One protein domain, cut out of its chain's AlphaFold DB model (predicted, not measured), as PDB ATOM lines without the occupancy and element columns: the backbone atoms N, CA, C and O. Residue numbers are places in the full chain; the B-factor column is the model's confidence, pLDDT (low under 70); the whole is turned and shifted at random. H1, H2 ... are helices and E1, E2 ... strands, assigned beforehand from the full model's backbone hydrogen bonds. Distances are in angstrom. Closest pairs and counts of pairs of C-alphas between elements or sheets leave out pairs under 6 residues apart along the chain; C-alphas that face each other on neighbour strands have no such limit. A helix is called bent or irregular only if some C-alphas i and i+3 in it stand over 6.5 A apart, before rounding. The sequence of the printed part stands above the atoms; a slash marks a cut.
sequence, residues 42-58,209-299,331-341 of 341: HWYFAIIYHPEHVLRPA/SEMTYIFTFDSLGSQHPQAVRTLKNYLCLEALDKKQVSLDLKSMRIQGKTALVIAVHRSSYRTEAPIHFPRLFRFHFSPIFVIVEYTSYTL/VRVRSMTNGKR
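What this domain is: This is residues 42 to 58, 209 to 299 and 331 to 341 of the 341 residues of an uncharacterized protein of Botryobasidium botryosum FD-172 SS1 (UniProt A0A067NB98). A strongly twisted sheet of five strands has the long helix H2 slanting over one of its faces. A loop that holds the small helix H3 reaches away from this body, and its residues 264 to 277 and 279 to 286 stick out; the short helix H1 only grazes the sheet and touches H2. The printed part has 119 residues, with three named helices and five named strands in the order E1 H1 E2 H2 E3 H3 E4 E5; the sheet runs E3 E2 E1 E4 E5 and is mixed, and the class is mixed, helices and strands. The whole is only just loose, close to compact, with a radius of gyration of the C-alphas of 16.3 A and spans of 52 by 41 by 30 A.

How they stand to each other: Begin at E1, residues 43 to 49, an inner strand. Beside it find E2, residues 212 to 218, antiparallel at 162 degrees, with N 47 and O 215 2.8 A apart, within hydrogen-bond range. E3, residues 254 to 260, is an edge strand parallel to E2; look at N 257 and O 214, 2.8 A apart. On the other side of E1 is E4, residues 290 to 295, antiparallel at 165 degrees: C-alphas 43 and 295 face each other at 5.7 A. E5, residues 332 to 335, is the other edge strand, antiparallel to E4, with C-alphas 292 and 333 facing each other at 5.6 A. Across E1 and E4, and across E4 and E5, no backbone N and O are within hydrogen-bond range. H2, residues 225 to 243, is on the sheet at a height of 7.4 A, over E2 and E1, and runs slantwise to the strands, at 41 degrees to E1 on the local plane. Its closest C-alphas to E3 are those of Val 228 and Gly 256, 6.0 A. E2, H2 and E3 form a strand-helix-strand unit, two parallel neighbour strands with a helix between them along the chain, and its crossover is right-handed; H2 on one face makes two layers. H1, residues 52 to 55, touches residues 235 to 243 of H2 alone; the closest C-alphas are those of Leu 55 and Ala 239, 5.5 A. H3, residues 274 to 280, is not on the sheet and is irregular, with C-alphas 275 and 278 8.3 A apart. E3, H3 and E4 form a split unit, with E2 and E1 between its two strands, and its crossover is right-handed. In H2 every O i to N i+4 pair is within hydrogen-bond range, in H3 0 of 3, with 2 of 4 O i to N i+3 pairs; H1 is too short for an O i to N i+4 pair.

Where its parts are: Find C-alpha 43 at (164.449, 195.686, 175.020), where E1 begins its 19.8 A. E2 spans 19.4 A and E3 19.1 A. H2 runs 26.3 A from C-alpha 225 at (162.964, 182.518, 168.899). E4 spans 16.3 A, and E5 ends at C-alpha 335 at (149.974, 200.018, 162.137).

The domain as a whole: The two C-alphas farthest apart, those of Ser 246 and Arg 270, are 52.3 A apart. Residues 59 to 208 and 300 to 330 are not printed; the gaps between C-alphas are 12.7 A and 18.0 A. Of the links that are printed whole, E3 to H3 is long. The model's pLDDT is under 70 in residues 262 to 299 and 331 to 341.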
ATOM      1  N   HIS A  42     166.267 195.168 179.315       79.56
ATOM      2  CA  HIS A  42     166.324 194.422 178.084       79.56
ATOM      3  C   HIS A  42     165.134 194.808 177.202       79.56
ATOM      4  O   HIS A  42     163.974 194.592 177.563       79.56
ATOM      5  N   TRP A  43     165.431 195.404 176.054       86.00
ATOM      6  CA  TRP A  43     164.449 195.686 175.020       86.00
ATOM      7  C   TRP A  43     164.846 194.953 173.746       86.00
ATOM      8  O   TRP A  43     166.030 194.828 173.418       86.00
ATOM      9  N   TYR A  44     163.831 194.509 173.017       88.44
ATOM     10  CA  TYR A  44     163.985 194.040 171.655       88.44
ATOM     11  C   TYR A  44     162.947 194.716 170.770       88.44
ATOM     12  O   TYR A  44     161.873 195.128 171.211       88.44
ATOM     13  N   PHE A  45     163.300 194.842 169.503       92.56
ATOM     14  CA  PHE A  45     162.481 195.439 168.469       92.56
ATOM     15  C   PHE A  45     162.429 194.483 167.282       92.56
ATOM     16  O   PHE A  45     163.443 193.892 166.921       92.56
ATOM     17  N   ALA A  46     161.256 194.299 166.682       94.31
ATOM     18  CA  ALA A  46     161.094 193.431 165.525       94.31
ATOM     19  C   ALA A  46     160.586 194.218 164.316       94.31
ATOM     20  O   ALA A  46     159.658 195.016 164.440       94.31
ATOM     21  N   ILE A  47     161.177 193.951 163.152       94.81
ATOM     22  CA  ILE A  47     160.748 194.468 161.853       94.81
ATOM     23  C   ILE A  47     160.312 193.292 160.986       94.81
ATOM     24  O   ILE A  47     161.072 192.345 160.786       94.81
ATOM     25  N   ILE A  48     159.102 193.369 160.438       94.94
ATOM     26  CA  ILE A  48     158.612 192.429 159.426       94.94
ATOM     27  C   ILE A  48     158.903 193.036 158.052       94.94
ATOM     28  O   ILE A  48     158.452 194.140 157.760       94.94
ATOM     29  N   TYR A  49     159.672 192.326 157.234       94.44
ATOM     30  CA  TYR A  49     160.074 192.735 155.892       94.44
ATOM     31  C   TYR A  49     159.387 191.855 154.847       94.44
ATOM     32  O   TYR A  49     159.354 190.630 154.997       94.44
ATOM     33  N   HIS A  50     158.830 192.490 153.814       93.81
ATOM     34  CA  HIS A  50     157.919 191.886 152.836       93.81
ATOM     35  C   HIS A  50     156.718 191.149 153.462       93.81
ATOM     36  O   HIS A  50     156.556 189.938 153.261       93.81
ATOM     37  N   PRO A  51     155.864 191.832 154.253       92.75
ATOM     38  CA  PRO A  51     154.660 191.207 154.809       92.75
ATOM     39  C   PRO A  51     153.687 190.717 153.723       92.75
ATOM     40  O   PRO A  51     152.909 189.794 153.957       92.75
ATOM     41  N   GLU A  52     153.741 191.290 152.521       90.75
ATOM     42  CA  GLU A  52     152.902 190.918 151.387       90.75
ATOM     43  C   GLU A  52     153.102 189.471 150.922       90.75
ATOM     44  O   GLU A  52     152.162 188.896 150.381       90.75
ATOM     45  N   HIS A  53     154.268 188.854 151.156       90.94
ATOM     46  CA  HIS A  53     154.505 187.460 150.758       90.94
ATOM     47  C   HIS A  53     153.731 186.462 151.625       90.94
ATOM     48  O   HIS A  53     153.385 185.389 151.144       90.94
ATOM     49  N   VAL A  54     153.379 186.825 152.864       90.12
ATOM     50  CA  VAL A  54     152.466 186.014 153.687       90.12
ATOM     51  C   VAL A  54     151.030 186.131 153.195       90.12
ATOM     52  O   VAL A  54     150.262 185.181 153.256       90.12
ATOM     53  N   LEU A  55     150.652 187.319 152.725       87.69
ATOM     54  CA  LEU A  55     149.269 187.630 152.365       87.69
ATOM     55  C   LEU A  55     148.910 187.219 150.933       87.69
ATOM     56  O   LEU A  55     147.738 187.293 150.556       87.69
ATOM     57  N   ARG A  56     149.892 186.831 150.117       87.06
ATOM     58  CA  ARG A  56     149.632 186.282 148.789       87.06
ATOM     59  C   ARG A  56     149.252 184.810 148.948       87.06
ATOM     60  O   ARG A  56     150.019 184.065 149.557       87.06
ATOM     61  N   PRO A  57     148.099 184.364 148.415       76.00
ATOM     62  CA  PRO A  57     147.853 182.934 148.291       76.00
ATOM     63  C   PRO A  57     149.037 182.357 147.523       76.00
ATOM     64  O   PRO A  57     149.433 182.965 146.524       76.00
ATOM     65  N   ALA A  58     149.624 181.261 148.026       71.94
ATOM     66  CA  ALA A  58     150.764 180.610 147.390       71.94
ATOM     67  C   ALA A  58     150.458 180.552 145.898       71.94
ATOM     68  O   ALA A  58     149.461 179.933 145.510       71.94
ATOM     69  N   SER A 209     162.838 185.244 146.414       70.12
ATOM     70  CA  SER A 209     161.977 186.384 146.081       70.12
ATOM     71  C   SER A 209     160.607 186.377 146.774       70.12
ATOM     72  O   SER A 209     159.996 187.435 146.884       70.12
ATOM     73  N   GLU A 210     160.149 185.244 147.318       87.19
ATOM     74  CA  GLU A 210     158.862 185.121 148.029       87.19
ATOM     75  C   GLU A 210     159.029 184.708 149.502       87.19
ATOM     76  O   GLU A 210     158.280 183.880 150.029       87.19
ATOM     77  N   MET A 211     160.038 185.246 150.189       91.88
ATOM     78  CA  MET A 211     160.208 185.020 151.625       91.88
ATOM     79  C   MET A 211     159.849 186.268 152.434       91.88
ATOM     80  O   MET A 211     160.192 187.389 152.060       91.88
ATOM     81  N   THR A 212     159.157 186.076 153.560       94.56
ATOM     82  CA  THR A 212     158.962 187.126 154.568       94.56
ATOM     83  C   THR A 212     160.027 186.979 155.643       94.56
ATOM     84  O   THR A 212     160.233 185.897 156.203       94.56
ATOM     85  N   TYR A 213     160.691 188.082 155.972       95.69
ATOM     86  CA  TYR A 213     161.747 188.094 156.977       95.69
ATOM     87  C   TYR A 213     161.275 188.812 158.237       95.69
ATOM     88  O   TYR A 213     160.659 189.871 158.170       95.69
ATOM     89  N   ILE A 214     161.585 188.245 159.401       95.94
ATOM     90  CA  ILE A 214     161.383 188.890 160.699       95.94
ATOM     91  C   ILE A 214     162.760 189.227 161.249       95.94
ATOM     92  O   ILE A 214     163.467 188.341 161.727       95.94
ATOM     93  N   PHE A 215     163.139 190.498 161.180       95.81
ATOM     94  CA  PHE A 215     164.383 190.990 161.750       95.81
ATOM     95  C   PHE A 215     164.177 191.349 163.215       95.81
ATOM     96  O   PHE A 215     163.409 192.256 163.520       95.81
ATOM     97  N   THR A 216     164.856 190.651 164.121       94.94
ATOM     98  CA  THR A 216     164.881 190.997 165.545       94.94
ATOM     99  C   THR A 216     166.158 191.754 165.877       94.94
ATOM    100  O   THR A 216     167.265 191.304 165.585       94.94
ATOM    101  N   PHE A 217     165.983 192.924 166.476       93.75
ATOM    102  CA  PHE A 217     167.023 193.813 166.957       93.75
ATOM    103  C   PHE A 217     167.004 193.758 168.471       93.75
ATOM    104  O   PHE A 217     166.000 194.089 169.100       93.75
ATOM    105  N   ASP A 218     168.114 193.336 169.049       91.69
ATOM    106  CA  ASP A 218     168.254 193.211 170.487       91.69
ATOM    107  C   ASP A 218     169.479 193.986 170.957       91.69
ATOM    108  O   ASP A 218     170.578 193.815 170.428       91.69
ATOM    109  N   SER A 219     169.277 194.804 171.988       88.25
ATOM    110  CA  SER A 219     170.333 195.467 172.754       88.25
ATOM    111  C   SER A 219     171.459 194.534 173.224       88.25
ATOM    112  O   SER A 219     172.606 194.971 173.307       88.25
ATOM    113  N   LEU A 220     171.152 193.264 173.513       87.31
ATOM    114  CA  LEU A 220     172.122 192.255 173.952       87.31
ATOM    115  C   LEU A 220     172.577 191.319 172.823       87.31
ATOM    116  O   LEU A 220     173.423 190.457 173.050       87.31
ATOM    117  N   GLY A 221     172.020 191.464 171.617       87.50
ATOM    118  CA  GLY A 221     172.310 190.585 170.483       87.50
ATOM    119  C   GLY A 221     171.869 189.129 170.678       87.50
ATOM    120  O   GLY A 221     172.342 188.254 169.953       87.50
ATOM    121  N   SER A 222     170.991 188.844 171.643       89.06
ATOM    122  CA  SER A 222     170.463 187.499 171.847       89.06
ATOM    123  C   SER A 222     169.440 187.142 170.767       89.06
ATOM    124  O   SER A 222     168.793 188.000 170.158       89.06
ATOM    125  N   GLN A 223     169.311 185.846 170.486       92.00
ATOM    126  CA  GLN A 223     168.279 185.362 169.579       92.00
ATOM    127  C   GLN A 223     166.934 185.322 170.307       92.00
ATOM    128  O   GLN A 223     166.842 184.815 171.423       92.00
ATOM    129  N   HIS A 224     165.872 185.771 169.631       93.81
ATOM    130  CA  HIS A 224     164.507 185.835 170.177       93.81
ATOM    131  C   HIS A 224     163.552 184.838 169.499       93.81
ATOM    132  O   HIS A 224     162.581 185.249 168.855       93.81
ATOM    133  N   PRO A 225     163.773 183.511 169.609       94.81
ATOM    134  CA  PRO A 225     162.964 182.518 168.899       94.81
ATOM    135  C   PRO A 225     161.508 182.482 169.379       94.81
ATOM    136  O   PRO A 225     160.625 182.076 168.625       94.81
ATOM    137  N   GLN A 226     161.242 182.888 170.625       94.38
ATOM    138  CA  GLN A 226     159.883 183.002 171.152       94.38
ATOM    139  C   GLN A 226     159.126 184.151 170.476       94.38
ATOM    140  O   GLN A 226     158.032 183.925 169.970       94.38
ATOM    141  N   ALA A 227     159.736 185.337 170.376       92.25
ATOM    142  CA  ALA A 227     159.134 186.474 169.682       92.25
ATOM    143  C   ALA A 227     158.879 186.151 168.203       92.25
ATOM    144  O   ALA A 227     157.790 186.404 167.694       92.25
ATOM    145  N   VAL A 228     159.840 185.507 167.529       95.19
ATOM    146  CA  VAL A 228     159.674 185.064 166.135       95.19
ATOM    147  C   VAL A 228     158.498 184.090 165.994       95.19
ATOM    148  O   VAL A 228     157.715 184.229 165.060       95.19
ATOM    149  N   ARG A 229     158.325 183.131 166.917       95.69
ATOM    150  CA  ARG A 229     157.167 182.215 166.918       95.69
ATOM    151  C   ARG A 229     155.842 182.956 167.101       95.69
ATOM    152  O   ARG A 229     154.911 182.717 166.340       95.69
ATOM    153  N   THR A 230     155.768 183.879 168.058       95.19
ATOM    154  CA  THR A 230     154.566 184.693 168.288       95.19
ATOM    155  C   THR A 230     154.211 185.531 167.061       95.19
ATOM    156  O   THR A 230     153.053 185.556 166.654       95.19
ATOM    157  N   LEU A 231     155.202 186.164 166.427       95.31
ATOM    158  CA  LEU A 231     155.000 186.965 165.219       95.31
ATOM    159  C   LEU A 231     154.589 186.114 164.011       95.31
ATOM    160  O   LEU A 231     153.745 186.545 163.234       95.31
ATOM    161  N   LYS A 232     155.124 184.894 163.873       95.12
ATOM    162  CA  LYS A 232     154.662 183.934 162.857       95.12
ATOM    163  C   LYS A 232     153.181 183.608 163.032       95.12
ATOM    164  O   LYS A 232     152.430 183.721 162.072       95.12
ATOM    165  N   ASN A 233     152.760 183.272 164.252       95.56
ATOM    166  CA  ASN A 233     151.356 182.973 164.542       95.56
ATOM    167  C   ASN A 233     150.454 184.180 164.273       95.56
ATOM    168  O   ASN A 233     149.395 184.027 163.673       95.56
ATOM    169  N   TYR A 234     150.889 185.378 164.676       95.25
ATOM    170  CA  TYR A 234     150.167 186.614 164.383       95.25
ATOM    171  C   TYR A 234     149.971 186.804 162.874       95.25
ATOM    172  O   TYR A 234     148.855 187.047 162.436       95.25
ATOM    173  N   LEU A 235     151.021 186.613 162.070       94.88
ATOM    174  CA  LEU A 235     150.938 186.726 160.614       94.88
ATOM    175  C   LEU A 235     149.998 185.683 159.982       94.88
ATOM    176  O   LEU A 235     149.302 186.013 159.026       94.88
ATOM    177  N   CYS A 236     149.924 184.461 160.521       93.19
ATOM    178  CA  CYS A 236     148.937 183.466 160.084       93.19
ATOM    179  C   CYS A 236     147.503 183.910 160.385       93.19
ATOM    180  O   CYS A 236     146.634 183.801 159.524       93.19
ATOM    181  N   LEU A 237     147.255 184.406 161.601       94.25
ATOM    182  CA  LEU A 237     145.932 184.880 162.012       94.25
ATOM    183  C   LEU A 237     145.503 186.098 161.192       94.25
ATOM    184  O   LEU A 237     144.369 186.158 160.736       94.25
ATOM    185  N   GLU A 238     146.425 187.023 160.940       94.62
ATOM    186  CA  GLU A 238     146.199 188.197 160.099       94.62
ATOM    187  C   GLU A 238     145.887 187.807 158.643       94.62
ATOM    188  O   GLU A 238     145.016 188.401 158.009       94.62
ATOM    189  N   ALA A 239     146.576 186.797 158.097       93.19
ATOM    190  CA  ALA A 239     146.301 186.278 156.759       93.19
ATOM    191  C   ALA A 239     144.931 185.591 156.679       93.19
ATOM    192  O   ALA A 239     144.198 185.788 155.707       93.19
ATOM    193  N   LEU A 240     144.564 184.832 157.712       94.00
ATOM    194  CA  LEU A 240     143.248 184.215 157.820       94.00
ATOM    195  C   LEU A 240     142.145 185.281 157.884       94.00
ATOM    196  O   LEU A 240     141.180 185.197 157.135       94.00
ATOM    197  N   ASP A 241     142.320 186.304 158.718       95.31
ATOM    198  CA  ASP A 241     141.351 187.386 158.907       95.31
ATOM    199  C   ASP A 241     141.178 188.236 157.636       95.31
ATOM    200  O   ASP A 241     140.073 188.409 157.124       95.31
ATOM    201  N   LYS A 242     142.284 188.707 157.047       93.88
ATOM    202  CA  LYS A 242     142.232 189.662 155.925       93.88
ATOM    203  C   LYS A 242     142.076 189.033 154.551       93.88
ATOM    204  O   LYS A 242     141.680 189.726 153.612       93.88
ATOM    205  N   LYS A 243     142.490 187.777 154.381       91.00
ATOM    206  CA  LYS A 243     142.527 187.106 153.071       91.00
ATOM    207  C   LYS A 243     141.737 185.808 153.036       91.00
ATOM    208  O   LYS A 243     141.608 185.250 151.953       91.00
ATOM    209  N   GLN A 244     141.215 185.342 154.174       91.44
ATOM    210  CA  GLN A 244     140.520 184.055 154.285       91.44
ATOM    211  C   GLN A 244     141.378 182.876 153.794       91.44
ATOM    212  O   GLN A 244     140.861 181.841 153.382       91.44
ATOM    213  N   VAL A 245     142.709 183.022 153.838       89.38
ATOM    214  CA  VAL A 245     143.650 181.966 153.460       89.38
ATOM    215  C   VAL A 245     144.091 181.253 154.730       89.38
ATOM    216  O   VAL A 245     144.773 181.835 155.575       89.38
ATOM    217  N   SER A 246     143.725 179.980 154.865       89.75
ATOM    218  CA  SER A 246     144.278 179.116 155.902       89.75
ATOM    219  C   SER A 246     145.699 178.705 155.512       89.75
ATOM    220  O   SER A 246     145.925 177.897 154.611       89.75
ATOM    221  N   LEU A 247     146.683 179.302 156.180       88.44
ATOM    222  CA  LEU A 247     148.090 178.956 156.009       88.44
ATOM    223  C   LEU A 247     148.502 177.956 157.088       88.44
ATOM    224  O   LEU A 247     148.277 178.189 158.276       88.44
ATOM    225  N   ASP A 248     149.139 176.858 156.683       89.44
ATOM    226  CA  ASP A 248     149.843 175.992 157.624       89.44
ATOM    227  C   ASP A 248     151.157 176.677 158.033       89.44
ATOM    228  O   ASP A 248     151.919 177.173 157.200       89.44
ATOM    229  N   LEU A 249     151.465 176.672 159.330       87.56
ATOM    230  CA  LEU A 249     152.704 177.236 159.871       87.56
ATOM    231  C   LEU A 249     153.952 176.634 159.210       87.56
ATOM    232  O   LEU A 249     154.997 177.285 159.154       87.56
ATOM    233  N   LYS A 250     153.849 175.393 158.720       87.06
ATOM    234  CA  LYS A 250     154.932 174.692 158.020       87.06
ATOM    235  C   LYS A 250     155.084 175.105 156.558       87.06
ATOM    236  O   LYS A 250     156.194 175.023 156.040       87.06
ATOM    237  N   SER A 251     154.006 175.521 155.893       86.50
ATOM    238  CA  SER A 251     154.056 175.937 154.486       86.50
ATOM    239  C   SER A 251     154.494 177.394 154.325       86.50
ATOM    240  O   SER A 251     154.957 177.788 153.254       86.50
ATOM    241  N   MET A 252     154.403 178.189 155.393       87.75
ATOM    242  CA  MET A 252     154.788 179.594 155.377       87.75
ATOM    243  C   MET A 252     156.305 179.783 155.296       87.75
ATOM    244  O   MET A 252     157.066 179.415 156.198       87.75
ATOM    245  N   ARG A 253     156.745 180.459 154.233       91.38
ATOM    246  CA  ARG A 253     158.139 180.870 154.024       91.38
ATOM    247  C   ARG A 253     158.465 182.101 154.875       91.38
ATOM    248  O   ARG A 253     158.624 183.206 154.364       91.38
ATOM    249  N   ILE A 254     158.549 181.908 156.193       94.00
ATOM    250  CA  ILE A 254     159.009 182.944 157.129       94.00
ATOM    251  C   ILE A 254     160.331 182.564 157.779       94.00
ATOM    252  O   ILE A 254     160.415 181.558 158.497       94.00
ATOM    253  N   GLN A 255     161.323 183.445 157.651       94.62
ATOM    254  CA  GLN A 255     162.602 183.326 158.344       94.62
ATOM    255  C   GLN A 255     162.758 184.403 159.418       94.62
ATOM    256  O   GLN A 255     162.611 185.593 159.153       94.62
ATOM    257  N   GLY A 256     163.101 183.983 160.636       94.56
ATOM    258  CA  GLY A 256     163.609 184.901 161.653       94.56
ATOM    259  C   GLY A 256     165.090 185.165 161.406       94.56
ATOM    260  O   GLY A 256     165.858 184.214 161.268       94.56
ATOM    261  N   LYS A 257     165.487 186.433 161.355       94.50
ATOM    262  CA  LYS A 257     166.879 186.872 161.253       94.50
ATOM    263  C   LYS A 257     167.190 187.768 162.445       94.50
ATOM    264  O   LYS A 257     166.451 188.703 162.731       94.50
ATOM    265  N   THR A 258     168.281 187.496 163.147       91.88
ATOM    266  CA  THR A 258     168.770 188.407 164.186       91.88
ATOM    267  C   THR A 258     169.663 189.438 163.522       91.88
ATOM    268  O   THR A 258     170.641 189.087 162.865       91.88
ATOM    269  N   ALA A 259     169.302 190.708 163.661       89.31
ATOM    270  CA  ALA A 259     170.106 191.816 163.190       89.31
ATOM    271  C   ALA A 259     170.900 192.371 164.373       89.31
ATOM    272  O   ALA A 259     170.333 192.792 165.384       89.31
ATOM    273  N   LEU A 260     172.227 192.364 164.247       82.06
ATOM    274  CA  LEU A 260     173.082 192.995 165.238       82.06
ATOM    275  C   LEU A 260     172.889 194.509 165.131       82.06
ATOM    276  O   LEU A 260     173.271 195.126 164.135       82.06
ATOM    277  N   VAL A 261     172.310 195.120 166.162       79.62
ATOM    278  CA  VAL A 261     172.409 196.569 166.318       79.62
ATOM    279  C   VAL A 261     173.869 196.832 166.639       79.62
ATOM    280  O   VAL A 261     174.321 196.540 167.746       79.62
ATOM    281  N   ILE A 262     174.629 197.363 165.679       68.44
ATOM    282  CA  ILE A 262     175.916 197.970 166.007       68.44
ATOM    283  C   ILE A 262     175.558 199.114 166.946       68.44
ATOM    284  O   ILE A 262     175.058 200.154 166.512       68.44
ATOM    285  N   ALA A 263     175.729 198.892 168.247       58.16
ATOM    286  CA  ALA A 263     175.619 199.935 169.239       58.16
ATOM    287  C   ALA A 263     176.756 200.909 168.939       58.16
ATOM    288  O   ALA A 263     177.871 200.767 169.439       58.16
ATOM    289  N   VAL A 264     176.502 201.868 168.045       54.72
ATOM    290  CA  VAL A 264     177.414 202.974 167.794       54.72
ATOM    291  C   VAL A 264     177.382 203.785 169.076       54.72
ATOM    292  O   VAL A 264     176.526 204.646 169.275       54.72
ATOM    293  N   HIS A 265     178.285 203.433 169.988       47.50
ATOM    294  CA  HIS A 265     178.481 204.097 171.259       47.50
ATOM    295  C   HIS A 265     179.008 205.503 170.966       47.50
ATOM    296  O   HIS A 265     180.209 205.769 170.987       47.50
ATOM    297  N   ARG A 266     178.098 206.424 170.637       47.16
ATOM    298  CA  ARG A 266     178.414 207.841 170.516       47.16
ATOM    299  C   ARG A 266     178.660 208.361 171.925       47.16
ATOM    300  O   ARG A 266     177.741 208.775 172.620       47.16
ATOM    301  N   SER A 267     179.924 208.362 172.334       42.91
ATOM    302  CA  SER A 267     180.418 208.885 173.613       42.91
ATOM    303  C   SER A 267     180.257 210.408 173.776       42.91
ATOM    304  O   SER A 267     180.936 210.999 174.609       42.91
ATOM    305  N   SER A 268     179.415 211.072 172.974       44.97
ATOM    306  CA  SER A 268     179.408 212.533 172.839       44.97
ATOM    307  C   SER A 268     178.015 213.170 172.756       44.97
ATOM    308  O   SER A 268     177.880 214.254 172.191       44.97
ATOM    309  N   TYR A 269     176.984 212.564 173.350       43.28
ATOM    310  CA  TYR A 269     175.747 213.296 173.642       43.28
ATOM    311  C   TYR A 269     175.603 213.511 175.140       43.28
ATOM    312  O   TYR A 269     175.214 212.636 175.910       43.28
ATOM    313  N   ARG A 270     175.976 214.725 175.541       44.69
ATOM    314  CA  ARG A 270     175.641 215.322 176.827       44.69
ATOM    315  C   ARG A 270     174.112 215.508 176.878       44.69
ATOM    316  O   ARG A 270     173.550 216.178 176.023       44.69
ATOM    317  N   THR A 271     173.488 214.935 177.908       43.72
ATOM    318  CA  THR A 271     172.287 215.443 178.615       43.72
ATOM    319  C   THR A 271     170.879 215.386 178.000       43.72
ATOM    320  O   THR A 271     169.998 216.025 178.564       43.72
ATOM    321  N   GLU A 272     170.573 214.572 176.985       41.62
ATOM    322  CA  GLU A 272     169.159 214.354 176.598       41.62
ATOM    323  C   GLU A 272     168.671 212.917 176.857       41.62
ATOM    324  O   GLU A 272     169.349 211.933 176.572       41.62
ATOM    325  N   ALA A 273     167.499 212.825 177.493       44.84
ATOM    326  CA  ALA A 273     166.880 211.629 178.063       44.84
ATOM    327  C   ALA A 273     166.540 210.526 177.024       44.84
ATOM    328  O   ALA A 273     166.302 210.829 175.854       44.84
ATOM    329  N   PRO A 274     166.419 209.244 177.437       45.72
ATOM    330  CA  PRO A 274     166.295 208.078 176.544       45.72
ATOM    331  C   PRO A 274     164.951 207.921 175.788       45.72
ATOM    332  O   PRO A 274     164.656 206.847 175.275       45.72
ATOM    333  N   ILE A 275     164.130 208.968 175.654       48.94
ATOM    334  CA  ILE A 275     162.764 208.882 175.085       48.94
ATOM    335  C   ILE A 275     162.746 209.070 173.542       48.94
ATOM    336  O   ILE A 275     161.696 209.061 172.904       48.94
ATOM    337  N   HIS A 276     163.905 209.187 172.885       45.56
ATOM    338  CA  HIS A 276     163.999 209.491 171.444       45.56
ATOM    339  C   HIS A 276     164.562 208.371 170.555       45.56
ATOM    340  O   HIS A 276     165.084 208.639 169.476       45.56
ATOM    341  N   PHE A 277     164.394 207.106 170.940       48.94
ATOM    342  CA  PHE A 277     164.806 205.976 170.096       48.94
ATOM    343  C   PHE A 277     164.081 205.880 168.730       48.94
ATOM    344  O   PHE A 277     164.756 205.621 167.732       48.94
ATOM    345  N   PRO A 278     162.769 206.195 168.595       51.84
ATOM    346  CA  PRO A 278     162.085 206.103 167.298       51.84
ATOM    347  C   PRO A 278     162.610 207.086 166.241       51.84
ATOM    348  O   PRO A 278     162.371 206.900 165.052       51.84
ATOM    349  N   ARG A 279     163.324 208.149 166.647       49.50
ATOM    350  CA  ARG A 279     163.881 209.140 165.711       49.50
ATOM    351  C   ARG A 279     165.208 208.713 165.088       49.50
ATOM    352  O   ARG A 279     165.554 209.241 164.034       49.50
ATOM    353  N   LEU A 280     165.942 207.789 165.714       46.34
ATOM    354  CA  LEU A 280     167.280 207.395 165.260       46.34
ATOM    355  C   LEU A 280     167.260 206.405 164.091       46.34
ATOM    356  O   LEU A 280     168.220 206.347 163.330       46.34
ATOM    357  N   PHE A 281     166.153 205.692 163.896       50.62
ATOM    358  CA  PHE A 281     165.979 204.757 162.789       50.62
ATOM    359  C   PHE A 281     165.111 205.364 161.685       50.62
ATOM    360  O   PHE A 281     164.065 204.833 161.324       50.62
ATOM    361  N   ARG A 282     165.555 206.485 161.105       47.88
ATOM    362  CA  ARG A 282     165.122 206.852 159.749       47.88
ATOM    363  C   ARG A 282     165.914 206.008 158.759       47.88
ATOM    364  O   ARG A 282     166.876 206.476 158.160       47.88
ATOM    365  N   PHE A 283     165.526 204.750 158.601       50.59
ATOM    366  CA  PHE A 283     165.916 204.045 157.395       50.59
ATOM    367  C   PHE A 283     165.092 204.595 156.227       50.59
ATOM    368  O   PHE A 283     163.869 204.687 156.318       50.59
ATOM    369  N   HIS A 284     165.753 204.945 155.125       44.34
ATOM    370  CA  HIS A 284     165.100 205.221 153.843       44.34
ATOM    371  C   HIS A 284     164.629 203.905 153.201       44.34
ATOM    372  O   HIS A 284     165.043 203.558 152.100       44.34
ATOM    373  N   PHE A 285     163.793 203.141 153.900       46.53
ATOM    374  CA  PHE A 285     163.117 201.996 153.308       46.53
ATOM    375  C   PHE A 285     161.681 202.390 152.936       46.53
ATOM    376  O   PHE A 285     160.960 203.002 153.727       46.53
ATOM    377  N   SER A 286     161.294 202.058 151.703       41.59
ATOM    378  CA  SER A 286     159.938 202.198 151.152       41.59
ATOM    379  C   SER A 286     158.910 201.393 151.983       41.59
ATOM    380  O   SER A 286     159.304 200.487 152.720       41.59
ATOM    381  N   PRO A 287     157.609 201.742 151.952       49.34
ATOM    382  CA  PRO A 287     156.761 201.722 153.131       49.34
ATOM    383  C   PRO A 287     156.027 200.392 153.274       49.34
ATOM    384  O   PRO A 287     155.249 200.033 152.405       49.34
ATOM    385  N   ILE A 288     156.241 199.694 154.382       49.88
ATOM    386  CA  ILE A 288     155.222 199.105 155.269       49.88
ATOM    387  C   ILE A 288     156.037 198.441 156.378       49.88
ATOM    388  O   ILE A 288     156.688 197.420 156.172       49.88
ATOM    389  N   PHE A 289     156.017 199.045 157.563       52.03
ATOM    390  CA  PHE A 289     156.661 198.493 158.748       52.03
ATOM    391  C   PHE A 289     155.626 198.339 159.846       52.03
ATOM    392  O   PHE A 289     154.908 199.284 160.171       52.03
ATOM    393  N   VAL A 290     155.571 197.149 160.434       55.62
ATOM    394  CA  VAL A 290     154.867 196.925 161.693       55.62
ATOM    395  C   VAL A 290     155.907 197.004 162.799       55.62
ATOM    396  O   VAL A 290     156.854 196.222 162.818       55.62
ATOM    397  N   ILE A 291     155.741 197.979 163.691       57.25
ATOM    398  CA  ILE A 291     156.588 198.152 164.872       57.25
ATOM    399  C   ILE A 291     155.911 197.407 166.021       57.25
ATOM    400  O   ILE A 291     154.795 197.754 166.417       57.25
ATOM    401  N   VAL A 292     156.595 196.396 166.558       56.19
ATOM    402  CA  VAL A 292     156.196 195.724 167.800       56.19
ATOM    403  C   VAL A 292     157.190 196.111 168.887       56.19
ATOM    404  O   VAL A 292     158.368 195.766 168.812       56.19
ATOM    405  N   GLU A 293     156.706 196.852 169.882       51.28
ATOM    406  CA  GLU A 293     157.465 197.192 171.085       51.28
ATOM    407  C   GLU A 293     157.112 196.200 172.193       51.28
ATOM    408  O   GLU A 293     155.939 196.023 172.534       51.28
ATOM    409  N   TYR A 294     158.130 195.565 172.775       47.09
ATOM    410  CA  TYR A 294     157.968 194.751 173.972       47.09
ATOM    411  C   TYR A 294     158.983 195.173 175.029       47.09
ATOM    412  O   TYR A 294     160.194 195.099 174.828       47.09
ATOM    413  N   THR A 295     158.479 195.600 176.181       47.19
ATOM    414  CA  THR A 295     159.284 195.862 177.375       47.19
ATOM    415  C   THR A 295     159.008 194.765 178.396       47.19
ATOM    416  O   THR A 295     157.930 194.748 178.995       47.19
ATOM    417  N   SER A 296     159.955 193.849 178.617       42.19
ATOM    418  CA  SER A 296     159.886 192.941 179.767       42.19
ATOM    419  C   SER A 296     160.408 193.649 181.008       42.19
ATOM    420  O   SER A 296     161.593 193.959 181.096       42.19
ATOM    421  N   TYR A 297     159.538 193.856 181.993       43.38
ATOM    422  CA  TYR A 297     159.953 194.214 183.344       43.38
ATOM    423  C   TYR A 297     160.101 192.921 184.148       43.38
ATOM    424  O   TYR A 297     159.106 192.334 184.571       43.38
ATOM    425  N   THR A 298     161.328 192.451 184.371       40.88
ATOM    426  CA  THR A 298     161.571 191.415 185.384       40.88
ATOM    427  C   THR A 298     161.482 192.062 186.761       40.88
ATOM    428  O   THR A 298     162.337 192.855 187.156       40.88
ATOM    429  N   LEU A 299     160.402 191.763 187.484       36.25
ATOM    430  CA  LEU A 299     160.125 192.313 188.804       36.25
ATOM    431  C   LEU A 299     161.055 191.659 189.840       36.25
ATOM    432  O   LEU A 299     160.791 190.559 190.321       36.25
ATOM    433  N   VAL A 331     150.311 193.667 174.571       38.16
ATOM    434  CA  VAL A 331     151.042 193.782 173.304       38.16
ATOM    435  C   VAL A 331     150.403 194.931 172.533       38.16
ATOM    436  O   VAL A 331     149.220 194.874 172.205       38.16
ATOM    437  N   ARG A 332     151.159 195.999 172.266       41.88
ATOM    438  CA  ARG A 332     150.670 197.138 171.484       41.88
ATOM    439  C   ARG A 332     151.212 197.050 170.063       41.88
ATOM    440  O   ARG A 332     152.364 197.389 169.819       41.88
ATOM    441  N   VAL A 333     150.368 196.625 169.127       42.56
ATOM    442  CA  VAL A 333     150.671 196.665 167.691       42.56
ATOM    443  C   VAL A 333     150.262 198.037 167.155       42.56
ATOM    444  O   VAL A 333     149.118 198.456 167.329       42.56
ATOM    445  N   ARG A 334     151.191 198.778 166.539       43.09
ATOM    446  CA  ARG A 334     150.877 200.026 165.825       43.09
ATOM    447  C   ARG A 334     151.061 199.813 164.329       43.09
ATOM    448  O   ARG A 334     152.184 199.642 163.862       43.09
ATOM    449  N   SER A 335     149.956 199.864 163.591       39.19
ATOM    450  CA  SER A 335     149.974 200.018 162.137       39.19
ATOM    451  C   SER A 335     150.124 201.502 161.805       39.19
ATOM    452  O   SER A 335     149.341 202.319 162.290       39.19
ATOM    453  N   MET A 336     151.144 201.867 161.028       35.62
ATOM    454  CA  MET A 336     151.269 203.215 160.472       35.62
ATOM    455  C   MET A 336     150.784 203.197 159.025       35.62
ATOM    456  O   MET A 336     151.513 202.795 158.122       35.62
ATOM    457  N   THR A 337     149.543 203.626 158.805       39.03
ATOM    458  CA  THR A 337     149.029 203.932 157.468       39.03
ATOM    459  C   THR A 337     149.281 205.413 157.180       39.03
ATOM    460  O   THR A 337     148.933 206.283 157.978       39.03
ATOM    461  N   ASN A 338     149.921 205.726 156.051       39.25
ATOM    462  CA  ASN A 338     150.017 207.113 155.596       39.25
ATOM    463  C   ASN A 338     148.640 207.548 155.082       39.25
ATOM    464  O   ASN A 338     148.170 207.040 154.062       39.25
ATOM    465  N   GLY A 339     148.018 208.506 155.773       37.38
ATOM    466  CA  GLY A 339     146.958 209.324 155.194       37.38
ATOM    467  C   GLY A 339     147.510 210.036 153.961       37.38
ATOM    468  O   GLY A 339     148.541 210.711 154.038       37.38
ATOM    469  N   LYS A 340     146.868 209.814 152.812       44.66
ATOM    470  CA  LYS A 340     147.171 210.526 151.568       44.66
ATOM    471  C   LYS A 340     146.969 212.028 151.805       44.66
ATOM    472  O   LYS A 340     145.995 212.413 152.446       44.66
ATOM    473  N   ARG A 341     147.929 212.830 151.341       40.94
ATOM    474  CA  ARG A 341     147.794 214.287 151.238       40.94
ATOM    475  C   ARG A 341     146.897 214.658 150.076       40.94
ATOM    476  O   ARG A 341     146.964 213.924 149.064       40.94
TER     477      ARG A 341